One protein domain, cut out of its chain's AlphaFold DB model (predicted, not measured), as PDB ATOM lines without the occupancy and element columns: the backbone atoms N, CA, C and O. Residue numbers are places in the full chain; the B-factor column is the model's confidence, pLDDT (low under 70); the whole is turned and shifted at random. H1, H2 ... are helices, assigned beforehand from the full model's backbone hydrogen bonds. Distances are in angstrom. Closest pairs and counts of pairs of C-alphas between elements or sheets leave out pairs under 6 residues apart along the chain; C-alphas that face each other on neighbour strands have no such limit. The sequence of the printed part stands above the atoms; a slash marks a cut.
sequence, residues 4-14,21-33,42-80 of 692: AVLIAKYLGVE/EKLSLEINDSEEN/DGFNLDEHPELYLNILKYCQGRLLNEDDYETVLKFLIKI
ATOM      1  N   ALA A   4     203.130 159.013 167.501       64.56
ATOM      2  CA  ALA A   4     202.665 158.986 166.114       64.56
ATOM      3  C   ALA A   4     201.850 157.726 165.781       64.56
ATOM      4  O   ALA A   4     200.751 157.835 165.239       64.56
ATOM      5  N   VAL A   5     202.314 156.542 166.199       63.91
ATOM      6  CA  VAL A   5     201.577 155.273 166.020       63.91
ATOM      7  C   VAL A   5     200.252 155.288 166.790       63.91
ATOM      8  O   VAL A   5     199.228 154.794 166.315       63.91
ATOM      9  N   LEU A   6     200.252 155.894 167.981       63.19
ATOM     10  CA  LEU A   6     199.042 156.093 168.778       63.19
ATOM     11  C   LEU A   6     198.041 157.007 168.066       63.19
ATOM     12  O   LEU A   6     196.862 156.673 168.032       63.19
ATOM     13  N   ILE A   7     198.496 158.114 167.474       65.56
ATOM     14  CA  ILE A   7     197.648 159.050 166.720       65.56
ATOM     15  C   ILE A   7     197.103 158.391 165.445       65.56
ATOM     16  O   ILE A   7     195.908 158.497 165.172       65.56
ATOM     17  N   ALA A   8     197.935 157.647 164.713       64.88
ATOM     18  CA  ALA A   8     197.542 156.936 163.498       64.88
ATOM     19  C   ALA A   8     196.473 155.874 163.738       64.88
ATOM     20  O   ALA A   8     195.535 155.764 162.958       64.88
ATOM     21  N   LYS A   9     196.531 155.172 164.875       67.06
ATOM     22  CA  LYS A   9     195.505 154.195 165.265       67.06
ATOM     23  C   LYS A   9     194.107 154.809 165.441       67.06
ATOM     24  O   LYS A   9     193.113 154.086 165.373       67.06
ATOM     25  N   TYR A  10     194.020 156.117 165.692       69.38
ATOM     26  CA  TYR A  10     192.758 156.857 165.808       69.38
ATOM     27  C   TYR A  10     192.416 157.677 164.550       69.38
ATOM     28  O   TYR A  10     191.349 158.293 164.505       69.38
ATOM     29  N   LEU A  11     193.281 157.685 163.531       70.69
ATOM     30  CA  LEU A  11     193.007 158.267 162.217       70.69
ATOM     31  C   LEU A  11     192.314 157.223 161.324       70.69
ATOM     32  O   LEU A  11     192.589 156.031 161.403       70.69
ATOM     33  N   GLY A  12     191.370 157.660 160.486       71.94
ATOM     34  CA  GLY A  12     190.797 156.795 159.448       71.94
ATOM     35  C   GLY A  12     191.815 156.517 158.336       71.94
ATOM     36  O   GLY A  12     192.700 157.343 158.114       71.94
ATOM     37  N   VAL A  13     191.655 155.400 157.615       75.75
ATOM     38  CA  VAL A  13     192.587 154.933 156.563       75.75
ATOM     39  C   VAL A  13     192.913 156.028 155.535       75.75
ATOM     40  O   VAL A  13     194.078 156.238 155.212       75.75
ATOM     41  N   GLU A  14     191.918 156.808 155.097       76.81
ATOM     42  CA  GLU A  14     192.117 157.933 154.163       76.81
ATOM     43  C   GLU A  14     193.036 159.028 154.730       76.81
ATOM     44  O   GLU A  14     193.943 159.493 154.047       76.81
ATOM     45  N   GLU A  21     201.541 160.305 152.513       84.06
ATOM     46  CA  GLU A  21     201.864 160.951 151.235       84.06
ATOM     47  C   GLU A  21     202.502 162.326 151.452       84.06
ATOM     48  O   GLU A  21     203.548 162.621 150.866       84.06
ATOM     49  N   LYS A  22     201.943 163.134 152.360       85.25
ATOM     50  CA  LYS A  22     202.509 164.438 152.710       85.25
ATOM     51  C   LYS A  22     203.916 164.316 153.302       85.25
ATOM     52  O   LYS A  22     204.824 165.008 152.848       85.25
ATOM     53  N   LEU A  23     204.110 163.422 154.272       84.81
ATOM     54  CA  LEU A  23     205.421 163.189 154.886       84.81
ATOM     55  C   LEU A  23     206.452 162.677 153.871       84.81
ATOM     56  O   LEU A  23     207.633 162.984 153.998       84.81
ATOM     57  N   SER A  24     206.022 161.951 152.835       84.94
ATOM     58  CA  SER A  24     206.914 161.505 151.759       84.94
ATOM     59  C   SER A  24     207.393 162.630 150.842       84.94
ATOM     60  O   SER A  24     208.516 162.581 150.345       84.94
ATOM     61  N   LEU A  25     206.561 163.653 150.621       84.19
ATOM     62  CA  LEU A  25     206.941 164.835 149.844       84.19
ATOM     63  C   LEU A  25     207.905 165.725 150.637       84.19
ATOM     64  O   LEU A  25     208.822 166.305 150.063       84.19
ATOM     65  N   GLU A  26     207.723 165.769 151.957       85.50
ATOM     66  CA  GLU A  26     208.533 166.529 152.919       85.50
ATOM     67  C   GLU A  26     209.683 165.681 153.516       85.50
ATOM     68  O   GLU A  26     210.259 166.032 154.548       85.50
ATOM     69  N   ILE A  27     210.047 164.555 152.880       82.31
ATOM     70  CA  ILE A  27     211.031 163.586 153.410       82.31
ATOM     71  C   ILE A  27     212.448 164.172 153.539       82.31
ATOM     72  O   ILE A  27     213.265 163.676 154.305       82.31
ATOM     73  N   ASN A  28     212.745 165.246 152.801       80.69
ATOM     74  CA  ASN A  28     214.022 165.960 152.880       80.69
ATOM     75  C   ASN A  28     214.011 167.127 153.884       80.69
ATOM     76  O   ASN A  28     215.063 167.732 154.091       80.69
ATOM     77  N   ASP A  29     212.861 167.460 154.476       80.88
ATOM     78  CA  ASP A  29     212.690 168.703 155.238       80.88
ATOM     79  C   ASP A  29     213.046 168.552 156.729       80.88
ATOM     80  O   ASP A  29     213.478 169.522 157.352       80.88
ATOM     81  N   SER A  30     212.873 167.359 157.316       80.75
ATOM     82  CA  SER A  30     213.168 167.084 158.733       80.75
ATOM     83  C   SER A  30     213.375 165.590 159.004       80.75
ATOM     84  O   SER A  30     212.569 164.776 158.561       80.75
ATOM     85  N   GLU A  31     214.381 165.224 159.805       78.94
ATOM     86  CA  GLU A  31     214.583 163.841 160.279       78.94
ATOM     87  C   GLU A  31     213.392 163.318 161.095       78.94
ATOM     88  O   GLU A  31     213.019 162.153 160.960       78.94
ATOM     89  N   GLU A  32     212.728 164.181 161.875       80.88
ATOM     90  CA  GLU A  32     211.525 163.799 162.632       80.88
ATOM     91  C   GLU A  32     210.399 163.338 161.695       80.88
ATOM     92  O   GLU A  32     209.680 162.387 162.008       80.88
ATOM     93  N   ASN A  33     210.267 163.963 160.517       82.31
ATOM     94  CA  ASN A  33     209.279 163.549 159.519       82.31
ATOM     95  C   ASN A  33     209.588 162.147 158.989       82.31
ATOM     96  O   ASN A  33     208.669 161.361 158.758       82.31
ATOM     97  N   ASP A  42     204.111 150.753 159.139       77.94
ATOM     98  CA  ASP A  42     203.747 149.453 159.718       77.94
ATOM     99  C   ASP A  42     202.289 149.081 159.394       77.94
ATOM    100  O   ASP A  42     201.339 149.645 159.938       77.94
ATOM    101  N   GLY A  43     202.111 148.081 158.522       69.00
ATOM    102  CA  GLY A  43     200.795 147.603 158.082       69.00
ATOM    103  C   GLY A  43     200.143 148.444 156.980       69.00
ATOM    104  O   GLY A  43     198.968 148.231 156.686       69.00
ATOM    105  N   PHE A  44     200.883 149.379 156.376       81.00
ATOM    106  CA  PHE A  44     200.439 150.156 155.220       81.00
ATOM    107  C   PHE A  44     200.705 149.397 153.909       81.00
ATOM    108  O   PHE A  44     201.769 148.798 153.748       81.00
ATOM    109  N   ASN A  45     199.753 149.416 152.968       79.38
ATOM    110  CA  ASN A  45     199.915 148.752 151.674       79.38
ATOM    111  C   ASN A  45     200.641 149.672 150.677       79.38
ATOM    112  O   ASN A  45     200.014 150.482 149.999       79.38
ATOM    113  N   LEU A  46     201.970 149.559 150.607       81.69
ATOM    114  CA  LEU A  46     202.804 150.345 149.687       81.69
ATOM    115  C   LEU A  46     202.498 150.066 148.205       81.69
ATOM    116  O   LEU A  46     202.629 150.983 147.395       81.69
ATOM    117  N   ASP A  47     202.027 148.864 147.860       77.75
ATOM    118  CA  ASP A  47     201.751 148.446 146.475       77.75
ATOM    119  C   ASP A  47     200.666 149.306 145.806       77.75
ATOM    120  O   ASP A  47     200.646 149.484 144.588       77.75
ATOM    121  N   GLU A  48     199.756 149.862 146.609       82.12
ATOM    122  CA  GLU A  48     198.667 150.723 146.141       82.12
ATOM    123  C   GLU A  48     199.122 152.177 145.895       82.12
ATOM    124  O   GLU A  48     198.392 152.947 145.269       82.12
ATOM    125  N   HIS A  49     200.343 152.546 146.313       84.12
ATOM    126  CA  HIS A  49     200.876 153.914 146.265       84.12
ATOM    127  C   HIS A  49     202.279 153.973 145.616       84.12
ATOM    128  O   HIS A  49     203.283 154.226 146.290       84.12
ATOM    129  N   PRO A  50     202.386 153.809 144.283       84.69
ATOM    130  CA  PRO A  50     203.677 153.752 143.589       84.69
ATOM    131  C   PRO A  50     204.487 155.060 143.655       84.69
ATOM    132  O   PRO A  50     205.716 155.023 143.654       84.69
ATOM    133  N   GLU A  51     203.835 156.225 143.731       85.00
ATOM    134  CA  GLU A  51     204.539 157.515 143.852       85.00
ATOM    135  C   GLU A  51     205.238 157.672 145.211       85.00
ATOM    136  O   GLU A  51     206.378 158.139 145.269       85.00
ATOM    137  N   LEU A  52     204.591 157.214 146.290       86.06
ATOM    138  CA  LEU A  52     205.169 157.157 147.635       86.06
ATOM    139  C   LEU A  52     206.425 156.280 147.640       86.06
ATOM    140  O   LEU A  52     207.480 156.705 148.113       86.06
ATOM    141  N   TYR A  53     206.317 155.077 147.070       87.69
ATOM    142  CA  TYR A  53     207.439 154.150 146.948       87.69
ATOM    143  C   TYR A  53     208.620 154.781 146.194       87.69
ATOM    144  O   TYR A  53     209.747 154.767 146.686       87.69
ATOM    145  N   LEU A  54     208.367 155.412 145.040       88.19
ATOM    146  CA  LEU A  54     209.404 156.069 144.235       88.19
ATOM    147  C   LEU A  54     210.103 157.220 144.972       88.19
ATOM    148  O   LEU A  54     211.302 157.429 144.773       88.19
ATOM    149  N   ASN A  55     209.382 157.972 145.807       87.81
ATOM    150  CA  ASN A  55     209.971 159.040 146.615       87.81
ATOM    151  C   ASN A  55     210.913 158.477 147.684       87.81
ATOM    152  O   ASN A  55     212.039 158.960 147.816       87.81
ATOM    153  N   ILE A  56     210.492 157.417 148.384       89.69
ATOM    154  CA  ILE A  56     211.326 156.722 149.374       89.69
ATOM    155  C   ILE A  56     212.555 156.105 148.692       89.69
ATOM    156  O   ILE A  56     213.674 156.276 149.173       89.69
ATOM    157  N   LEU A  57     212.384 155.465 147.531       90.06
ATOM    158  CA  LEU A  57     213.483 154.893 146.750       90.06
ATOM    159  C   LEU A  57     214.526 155.945 146.364       90.06
ATOM    160  O   LEU A  57     215.716 155.756 146.620       90.06
ATOM    161  N   LYS A  58     214.092 157.074 145.791       90.00
ATOM    162  CA  LYS A  58     214.992 158.177 145.420       90.00
ATOM    163  C   LYS A  58     215.703 158.769 146.631       90.00
ATOM    164  O   LYS A  58     216.882 159.098 146.530       90.00
ATOM    165  N   TYR A  59     214.999 158.899 147.755       90.75
ATOM    166  CA  TYR A  59     215.586 159.357 149.008       90.75
ATOM    167  C   TYR A  59     216.693 158.400 149.474       90.75
ATOM    168  O   TYR A  59     217.833 158.827 149.654       90.75
ATOM    169  N   CYS A  60     216.405 157.097 149.565       91.56
ATOM    170  CA  CYS A  60     217.382 156.092 149.985       91.56
ATOM    171  C   CYS A  60     218.589 156.011 149.040       91.56
ATOM    172  O   CYS A  60     219.722 155.997 149.513       91.56
ATOM    173  N   GLN A  61     218.380 156.001 147.719       88.94
ATOM    174  CA  GLN A  61     219.477 155.970 146.742       88.94
ATOM    175  C   GLN A  61     220.333 157.246 146.793       88.94
ATOM    176  O   GLN A  61     221.557 157.167 146.738       88.94
ATOM    177  N   GLY A  62     219.710 158.420 146.942       86.12
ATOM    178  CA  GLY A  62     220.411 159.705 146.989       86.12
ATOM    179  C   GLY A  62     221.203 159.949 148.277       86.12
ATOM    180  O   GLY A  62     222.180 160.695 148.252       86.12
ATOM    181  N   ARG A  63     220.802 159.327 149.394       89.75
ATOM    182  CA  ARG A  63     221.451 159.465 150.712       89.75
ATOM    183  C   ARG A  63     222.349 158.291 151.097       89.75
ATOM    184  O   ARG A  63     223.003 158.335 152.130       89.75
ATOM    185  N   LEU A  64     222.435 157.270 150.247       88.94
ATOM    186  CA  LEU A  64     223.162 156.033 150.525       88.94
ATOM    187  C   LEU A  64     224.637 156.251 150.905       88.94
ATOM    188  O   LEU A  64     225.184 155.505 151.709       88.94
ATOM    189  N   LEU A  65     225.281 157.259 150.311       89.06
ATOM    190  CA  LEU A  65     226.699 157.559 150.519       89.06
ATOM    191  C   LEU A  65     226.958 158.579 151.646       89.06
ATOM    192  O   LEU A  65     228.109 158.946 151.863       89.06
ATOM    193  N   ASN A  66     225.921 159.027 152.364       88.75
ATOM    194  CA  ASN A  66     226.062 159.931 153.503       88.75
ATOM    195  C   ASN A  66     226.059 159.149 154.825       88.75
ATOM    196  O   ASN A  66     225.122 158.402 155.103       88.75
ATOM    197  N   GLU A  67     227.096 159.320 155.649       88.81
ATOM    198  CA  GLU A  67     227.223 158.595 156.921       88.81
ATOM    199  C   GLU A  67     226.169 159.030 157.950       88.81
ATOM    200  O   GLU A  67     225.660 158.181 158.680       88.81
ATOM    201  N   ASP A  68     225.776 160.308 157.950       87.69
ATOM    202  CA  ASP A  68     224.749 160.839 158.861       87.69
ATOM    203  C   ASP A  68     223.374 160.188 158.619       87.69
ATOM    204  O   ASP A  68     222.597 159.975 159.546       87.69
ATOM    205  N   ASP A  69     223.098 159.795 157.372       89.00
ATOM    206  CA  ASP A  69     221.823 159.203 156.964       89.00
ATOM    207  C   ASP A  69     221.786 157.666 157.166       89.00
ATOM    208  O   ASP A  69     220.777 157.021 156.855       89.00
ATOM    209  N   TYR A  70     222.856 157.059 157.710       90.38
ATOM    210  CA  TYR A  70     223.018 155.602 157.821       90.38
ATOM    211  C   TYR A  70     221.866 154.900 158.545       90.38
ATOM    212  O   TYR A  70     221.265 153.962 158.016       90.38
ATOM    213  N   GLU A  71     221.541 155.348 159.760       90.44
ATOM    214  CA  GLU A  71     220.503 154.708 160.572       90.44
ATOM    215  C   GLU A  71     219.121 154.837 159.926       90.44
ATOM    216  O   GLU A  71     218.323 153.896 159.942       90.44
ATOM    217  N   THR A  72     218.848 155.993 159.326       90.00
ATOM    218  CA  THR A  72     217.567 156.320 158.702       90.00
ATOM    219  C   THR A  72     217.324 155.475 157.458       90.00
ATOM    220  O   THR A  72     216.280 154.828 157.337       90.00
ATOM    221  N   VAL A  73     218.308 155.407 156.556       91.19
ATOM    222  CA  VAL A  73     218.229 154.558 155.361       91.19
ATOM    223  C   VAL A  73     218.107 153.088 155.767       91.19
ATOM    224  O   VAL A  73     217.254 152.377 155.238       91.19
ATOM    225  N   LEU A  74     218.881 152.629 156.756       91.31
ATOM    226  CA  LEU A  74     218.826 151.240 157.211       91.31
ATOM    227  C   LEU A  74     217.443 150.855 157.766       91.31
ATOM    228  O   LEU A  74     216.940 149.775 157.445       91.31
ATOM    229  N   LYS A  75     216.791 151.735 158.542       90.81
ATOM    230  CA  LYS A  75     215.419 151.516 159.039       90.81
ATOM    231  C   LYS A  75     214.433 151.282 157.884       90.81
ATOM    232  O   LYS A  75     213.616 150.365 157.972       90.81
ATOM    233  N   PHE A  76     214.531 152.041 156.787       91.00
ATOM    234  CA  PHE A  76     213.703 151.810 155.596       91.00
ATOM    235  C   PHE A  76     213.984 150.457 154.933       91.00
ATOM    236  O   PHE A  76     213.042 149.730 154.614       91.00
ATOM    237  N   LEU A  77     215.258 150.091 154.766       90.12
ATOM    238  CA  LEU A  77     215.655 148.826 154.129       90.12
ATOM    239  C   LEU A  77     215.218 147.592 154.929       90.12
ATOM    240  O   LEU A  77     214.912 146.551 154.346       90.12
ATOM    241  N   ILE A  78     215.185 147.689 156.259       88.38
ATOM    242  CA  ILE A  78     214.687 146.610 157.121       88.38
ATOM    243  C   ILE A  78     213.164 146.479 156.995       88.38
ATOM    244  O   ILE A  78     212.650 145.360 156.966       88.38
ATOM    245  N   LYS A  79     212.441 147.603 156.903       87.31
ATOM    246  CA  LYS A  79     210.973 147.608 156.860       87.31
ATOM    247  C   LYS A  79     210.376 147.235 155.506       87.31
ATOM    248  O   LYS A  79     209.337 146.583 155.491       87.31
ATOM    249  N   ILE A  80     210.990 147.646 154.393       88.00
ATOM    250  CA  ILE A  80     210.406 147.505 153.048       88.00
ATOM    251  C   ILE A  80     211.232 146.515 152.202       88.00
ATOM    252  O   ILE A  80     212.302 146.874 151.702       88.00
TER     253      ILE A  80
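AT A GLANCE: This is residues 4 to 14, 21 to 33 and 42 to 80 of the 692 residues of the protein "tRNA (Guanosine(18)-2'-O)-methyltransferase" of Candida viswanathii (UniProt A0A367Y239). One longer helix, H3, is the backbone of a small helical body: the short H2 packs near its first residues, and after residue 63 a short link folds back into H4, which makes a helical hairpin with H3. Residues 6 to 12, of which 6 to 8 belong to H1, stick out from this body. The printed part has 63 residues in three pieces, with four named helices in the order H1, H2, H3, H4 and no named strand; the class is all helix. It is only just compact, close to loose, with a radius of gyration of the C-alphas of 12.6 A, and elongated, spanning 37 by 23 by 22 A.

HOW THE PARTS SIT: Start at H1, residues 4 to 8, which touches no helix. Next look at H2, residues 21 to 25, and H3, residues 50 to 63: they touch, H3 with residues 52 to 56 alone, and their closest C-alphas, of Glu 21 and Leu 52, are 6.2 A apart. H3 and H4, residues 70 to 79, form a helical hairpin and only just touch, with 3 pairs of C-alphas within 8 A, H3 with residues 60 to 63 alone. Their closest C-alphas are those of Cys 60 and Val 73, 5.7 A apart. They run opposite ways at a shallow tilt of 33 degrees, only just short of steep. H2 and H4 are apart. In H1, H2, H3 and H4 every O i to N i+4 pair is within hydrogen-bond range.

IN THESE COORDINATES: Find C-alpha 4 at (202.665, 158.986, 166.114), where H1 begins. From C-alpha 50 at (203.677, 153.752, 143.589), H3 runs 20.0 A to C-alpha 63. H4 covers 14.5 A and ends at C-alpha 79, (210.973, 147.608, 156.860).

THE WHOLE: The two C-alphas farthest apart, of Tyr 10 and Leu 65, are 37.2 A apart. Residues 15 to 20 and 34 to 41 are not printed; the C-alpha gaps are 10.6 A from 14 to 21 and 15.1 A from 33 to 42. The H3 to H4 link is short. Confidence is low, with pLDDT under 70, at residues 4 to 10 and 43.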